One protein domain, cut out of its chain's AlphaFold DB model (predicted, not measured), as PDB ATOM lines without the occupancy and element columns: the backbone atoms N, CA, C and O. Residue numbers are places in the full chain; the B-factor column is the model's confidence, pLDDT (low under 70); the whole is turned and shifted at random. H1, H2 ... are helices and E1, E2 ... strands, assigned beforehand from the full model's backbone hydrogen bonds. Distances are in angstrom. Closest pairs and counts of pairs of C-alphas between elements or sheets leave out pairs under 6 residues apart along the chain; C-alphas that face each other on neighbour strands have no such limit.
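What this domain is: This is residues 12 to 53 of the 56 residues of the protein "Lysozyme" of Escherichia coli (UniProt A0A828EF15). A two-stranded hairpin, E1 and E2, makes one end of a loose rod, and a helical hairpin, H1 folded back along H2, makes the other. The printed part has 42 residues with two named helices and two named strands, in the order H1, H2, E1, E2. The sheet is antiparallel, the class mixed, the radius of gyration of the C-alphas 12.9 A and the spans 37 by 16 by 13 A.

How they stand to each other: E1, residues 38 to 43, and E2, residues 49 to 52, form an antiparallel hairpin at 159 degrees, with N 38 and O 52 within hydrogen-bond range at 2.9 A. H2, residues 23 to 35, is only just apart from E2, at 8.5 A. H1, residues 12 to 18, touches H2 at its residues 25 to 30 alone, closest at the C-alphas of Val 13 and Ile 26, 5.9 A. This helical hairpin has a shallow tilt of 19 degrees, opposite ways. In H1 and H2 every O i to N i+4 pair is within hydrogen-bond range.

Where its parts are: E1 is 11.0 A long, E2 10.8 A, H2 17.7 A and H1 9.9 A. H1 begins at C-alpha 12 (27.612, -15.207, 56.181); E2 ends at C-alpha 52 (35.171, -27.698, 41.901).

The domain as a whole: The farthest C-alphas, of Ala 19 and Gly 47, are 38.0 A apart. The printed part has no cut, its three links are tight, and residue 38 has pLDDT under 70.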
ATOM      1  N   ALA A  12      28.371 -15.175  57.434       84.25
ATOM      2  CA  ALA A  12      27.612 -15.207  56.181       84.25
ATOM      3  C   ALA A  12      26.512 -16.279  56.204       84.25
ATOM      4  O   ALA A  12      25.355 -16.004  55.887       84.25
ATOM      5  N   VAL A  13      26.841 -17.485  56.671       84.81
ATOM      6  CA  VAL A  13      25.870 -18.584  56.774       84.81
ATOM      7  C   VAL A  13      24.809 -18.289  57.836       84.81
ATOM      8  O   VAL A  13      23.626 -18.536  57.617       84.81
ATOM      9  N   LEU A  14      25.198 -17.692  58.966       85.81
ATOM     10  CA  LEU A  14      24.248 -17.249  59.993       85.81
ATOM     11  C   LEU A  14      23.302 -16.156  59.477       85.81
ATOM     12  O   LEU A  14      22.118 -16.171  59.816       85.81
ATOM     13  N   ALA A  15      23.793 -15.240  58.638       86.88
ATOM     14  CA  ALA A  15      22.966 -14.221  58.000       86.88
ATOM     15  C   ALA A  15      21.948 -14.836  57.027       86.88
ATOM     16  O   ALA A  15      20.785 -14.444  57.057       86.88
ATOM     17  N   LEU A  16      22.343 -15.838  56.232       87.75
ATOM     18  CA  LEU A  16      21.433 -16.560  55.333       87.75
ATOM     19  C   LEU A  16      20.351 -17.331  56.100       87.75
ATOM     20  O   LEU A  16      19.180 -17.279  55.727       87.75
ATOM     21  N   ILE A  17      20.716 -17.984  57.209       86.94
ATOM     22  CA  ILE A  17      19.747 -18.648  58.096       86.94
ATOM     23  C   ILE A  17      18.762 -17.620  58.672       86.94
ATOM     24  O   ILE A  17      17.554 -17.843  58.642       86.94
ATOM     25  N   GLY A  18      19.258 -16.481  59.168       87.94
ATOM     26  CA  GLY A  18      18.417 -15.407  59.710       87.94
ATOM     27  C   GLY A  18      17.520 -14.737  58.664       87.94
ATOM     28  O   GLY A  18      16.413 -14.316  58.989       87.94
ATOM     29  N   ALA A  19      17.972 -14.676  57.410       90.00
ATOM     30  CA  ALA A  19      17.208 -14.165  56.275       90.00
ATOM     31  C   ALA A  19      16.164 -15.164  55.740       90.00
ATOM     32  O   ALA A  19      15.370 -14.797  54.876       90.00
ATOM     33  N   GLY A  20      16.147 -16.409  56.234       88.12
ATOM     34  CA  GLY A  20      15.244 -17.451  55.744       88.12
ATOM     35  C   GLY A  20      15.580 -17.928  54.329       88.12
ATOM     36  O   GLY A  20      14.677 -18.332  53.598       88.12
ATOM     37  N   ALA A  21      16.856 -17.858  53.936       89.31
ATOM     38  CA  ALA A  21      17.320 -18.347  52.643       89.31
ATOM     39  C   ALA A  21      17.067 -19.854  52.490       89.31
ATOM     40  O   ALA A  21      16.968 -20.603  53.470       89.31
ATOM     41  N   SER A  22      16.977 -20.317  51.246       86.94
ATOM     42  CA  SER A  22      16.691 -21.720  50.966       86.94
ATOM     43  C   SER A  22      17.853 -22.606  51.425       86.94
ATOM     44  O   SER A  22      19.020 -22.229  51.317       86.94
ATOM     45  N   ALA A  23      17.556 -23.830  51.871       86.19
ATOM     46  CA  ALA A  23      18.575 -24.823  52.227       86.19
ATOM     47  C   ALA A  23      19.728 -24.969  51.200       86.19
ATOM     48  O   ALA A  23      20.880 -25.009  51.641       86.19
ATOM     49  N   PRO A  24      19.487 -25.006  49.867       85.25
ATOM     50  CA  PRO A  24      20.576 -25.040  48.889       85.25
ATOM     51  C   PRO A  24      21.465 -23.791  48.907       85.25
ATOM     52  O   PRO A  24      22.665 -23.928  48.724       85.25
ATOM     53  N   GLU A  25      20.928 -22.598  49.172       86.69
ATOM     54  CA  GLU A  25      21.710 -21.350  49.213       86.69
ATOM     55  C   GLU A  25      22.617 -21.294  50.451       86.69
ATOM     56  O   GLU A  25      23.775 -20.885  50.378       86.69
ATOM     57  N   ILE A  26      22.112 -21.770  51.591       87.62
ATOM     58  CA  ILE A  26      22.881 -21.892  52.837       87.62
ATOM     59  C   ILE A  26      24.025 -22.901  52.658       87.62
ATOM     60  O   ILE A  26      25.154 -22.637  53.077       87.62
ATOM     61  N   LEU A  27      23.739 -24.049  52.029       84.88
ATOM     62  CA  LEU A  27      24.743 -25.068  51.726       84.88
ATOM     63  C   LEU A  27      25.786 -24.543  50.739       84.88
ATOM     64  O   LEU A  27      26.976 -24.763  50.951       84.88
ATOM     65  N   ASP A  28      25.352 -23.832  49.698       86.00
ATOM     66  CA  ASP A  28      26.240 -23.267  48.687       86.00
ATOM     67  C   ASP A  28      27.279 -22.342  49.328       86.00
ATOM     68  O   ASP A  28      28.476 -22.537  49.107       86.00
ATOM     69  N   GLN A  29      26.829 -21.432  50.200       87.06
ATOM     70  CA  GLN A  29      27.702 -20.520  50.935       87.06
ATOM     71  C   GLN A  29      28.646 -21.262  51.885       87.06
ATOM     72  O   GLN A  29      29.817 -20.898  51.991       87.06
ATOM     73  N   PHE A  30      28.160 -22.294  52.576       86.31
ATOM     74  CA  PHE A  30      28.992 -23.079  53.486       86.31
ATOM     75  C   PHE A  30      30.099 -23.843  52.742       86.31
ATOM     76  O   PHE A  30      31.244 -23.848  53.196       86.31
ATOM     77  N   LEU A  31      29.775 -24.468  51.604       83.31
ATOM     78  CA  LEU A  31      30.754 -25.168  50.768       83.31
ATOM     79  C   LEU A  31      31.774 -24.196  50.174       83.31
ATOM     80  O   LEU A  31      32.962 -24.501  50.157       83.31
ATOM     81  N   ASP A  32      31.336 -23.005  49.765       83.62
ATOM     82  CA  ASP A  32      32.234 -21.962  49.268       83.62
ATOM     83  C   ASP A  32      33.276 -21.554  50.322       83.62
ATOM     84  O   ASP A  32      34.462 -21.447  50.028       83.62
ATOM     85  N   GLU A  33      32.859 -21.418  51.583       81.12
ATOM     86  CA  GLU A  33      33.761 -21.042  52.677       81.12
ATOM     87  C   GLU A  33      34.697 -22.165  53.135       81.12
ATOM     88  O   GLU A  33      35.776 -21.888  53.665       81.12
ATOM     89  N   LYS A  34      34.272 -23.427  53.022       79.50
ATOM     90  CA  LYS A  34      35.049 -24.577  53.510       79.50
ATOM     91  C   LYS A  34      35.954 -25.181  52.459       79.50
ATOM     92  O   LYS A  34      37.054 -25.608  52.799       79.50
ATOM     93  N   GLU A  35      35.481 -25.224  51.229       74.44
ATOM     94  CA  GLU A  35      36.135 -25.934  50.142       74.44
ATOM     95  C   GLU A  35      36.604 -24.993  49.036       74.44
ATOM     96  O   GLU A  35      37.572 -25.303  48.350       74.44
ATOM     97  N   GLY A  36      35.979 -23.817  48.895       70.81
ATOM     98  CA  GLY A  36      36.232 -22.923  47.769       70.81
ATOM     99  C   GLY A  36      35.794 -23.543  46.440       70.81
ATOM    100  O   GLY A  36      35.165 -24.596  46.399       70.81
ATOM    101  N   ASN A  37      36.107 -22.886  45.322       71.44
ATOM    102  CA  ASN A  37      35.866 -23.444  43.990       71.44
ATOM    103  C   ASN A  37      37.190 -23.641  43.252       71.44
ATOM    104  O   ASN A  37      37.770 -22.697  42.707       71.44
ATOM    105  N   HIS A  38      37.661 -24.883  43.218       69.81
ATOM    106  CA  HIS A  38      38.882 -25.254  42.519       69.81
ATOM    107  C   HIS A  38      38.557 -25.675  41.083       69.81
ATOM    108  O   HIS A  38      38.224 -26.823  40.807       69.81
ATOM    109  N   THR A  39      38.692 -24.754  40.128       78.62
ATOM    110  CA  THR A  39      38.476 -25.035  38.690       78.62
ATOM    111  C   THR A  39      39.568 -25.907  38.060       78.62
ATOM    112  O   THR A  39      39.468 -26.294  36.899       78.62
ATOM    113  N   THR A  40      40.619 -26.220  38.819       76.44
ATOM    114  CA  THR A  40      41.678 -27.162  38.452       76.44
ATOM    115  C   THR A  40      41.599 -28.364  39.382       76.44
ATOM    116  O   THR A  40      41.522 -28.190  40.597       76.44
ATOM    117  N   ALA A  41      41.632 -29.570  38.816       80.94
ATOM    118  CA  ALA A  41      41.623 -30.798  39.600       80.94
ATOM    119  C   ALA A  41      42.843 -30.860  40.536       80.94
ATOM    120  O   ALA A  41      43.977 -30.613  40.117       80.94
ATOM    121  N   TYR A  42      42.610 -31.217  41.795       78.31
ATOM    122  CA  TYR A  42      43.633 -31.381  42.823       78.31
ATOM    123  C   TYR A  42      43.490 -32.749  43.491       78.31
ATOM    124  O   TYR A  42      42.455 -33.399  43.373       78.31
ATOM    125  N   ARG A  43      44.542 -33.213  44.173       83.19
ATOM    126  CA  ARG A  43      44.423 -34.387  45.043       83.19
ATOM    127  C   ARG A  43      43.989 -33.948  46.430       83.19
ATOM    128  O   ARG A  43      44.664 -33.121  47.041       83.19
ATOM    129  N   ASP A  44      42.884 -34.500  46.906       83.50
ATOM    130  CA  ASP A  44      42.399 -34.253  48.259       83.50
ATOM    131  C   ASP A  44      43.292 -34.916  49.329       83.50
ATOM    132  O   ASP A  44      44.294 -35.577  49.033       83.50
ATOM    133  N   GLY A  45      42.929 -34.747  50.606       82.06
ATOM    134  CA  GLY A  45      43.656 -35.345  51.732       82.06
ATOM    135  C   GLY A  45      43.656 -36.883  51.752       82.06
ATOM    136  O   GLY A  45      44.464 -37.471  52.469       82.06
ATOM    137  N   ALA A  46      42.790 -37.531  50.966       86.00
ATOM    138  CA  ALA A  46      42.737 -38.979  50.770       86.00
ATOM    139  C   ALA A  46      43.479 -39.437  49.494       86.00
ATOM    140  O   ALA A  46      43.601 -40.637  49.245       86.00
ATOM    141  N   GLY A  47      44.021 -38.503  48.704       86.19
ATOM    142  CA  GLY A  47      44.752 -38.772  47.469       86.19
ATOM    143  C   GLY A  47      43.867 -39.011  46.243       86.19
ATOM    144  O   GLY A  47      44.398 -39.459  45.220       86.19
ATOM    145  N   ILE A  48      42.565 -38.719  46.329       88.00
ATOM    146  CA  ILE A  48      41.595 -38.825  45.231       88.00
ATOM    147  C   ILE A  48      41.634 -37.534  44.413       88.00
ATOM    148  O   ILE A  48      41.850 -36.451  44.954       88.00
ATOM    149  N   TRP A  49      41.487 -37.657  43.093       86.31
ATOM    150  CA  TRP A  49      41.367 -36.494  42.221       86.31
ATOM    151  C   TRP A  49      39.985 -35.874  42.374       86.31
ATOM    152  O   TRP A  49      38.987 -36.532  42.101       86.31
ATOM    153  N   THR A  50      39.964 -34.609  42.775       82.44
ATOM    154  CA  THR A  50      38.755 -33.864  43.115       82.44
ATOM    155  C   THR A  50      38.783 -32.500  42.418       82.44
ATOM    156  O   THR A  50      39.849 -31.900  42.250       82.44
ATOM    157  N   ILE A  51      37.630 -32.003  41.966       84.56
ATOM    158  CA  ILE A  51      37.478 -30.718  41.264       84.56
ATOM    159  C   ILE A  51      36.259 -29.937  41.783       84.56
ATOM    160  O   ILE A  51      35.348 -30.492  42.397       84.56
ATOM    161  N   CYS A  52      36.225 -28.633  41.513       84.06
ATOM    162  CA  CYS A  52      35.171 -27.698  41.901       84.06
ATOM    163  C   CYS A  52      35.023 -27.602  43.430       84.06
ATOM    164  O   CYS A  52      35.934 -27.106  44.090       84.06
ATOM    165  N   ARG A  53      33.888 -28.077  43.958       80.94
ATOM    166  CA  ARG A  53      33.530 -28.195  45.380       80.94
ATOM    167  C   ARG A  53      33.355 -29.672  45.743       80.94
ATOM    168  O   ARG A  53      32.264 -30.092  46.126       80.94
TER     169      ARG A  53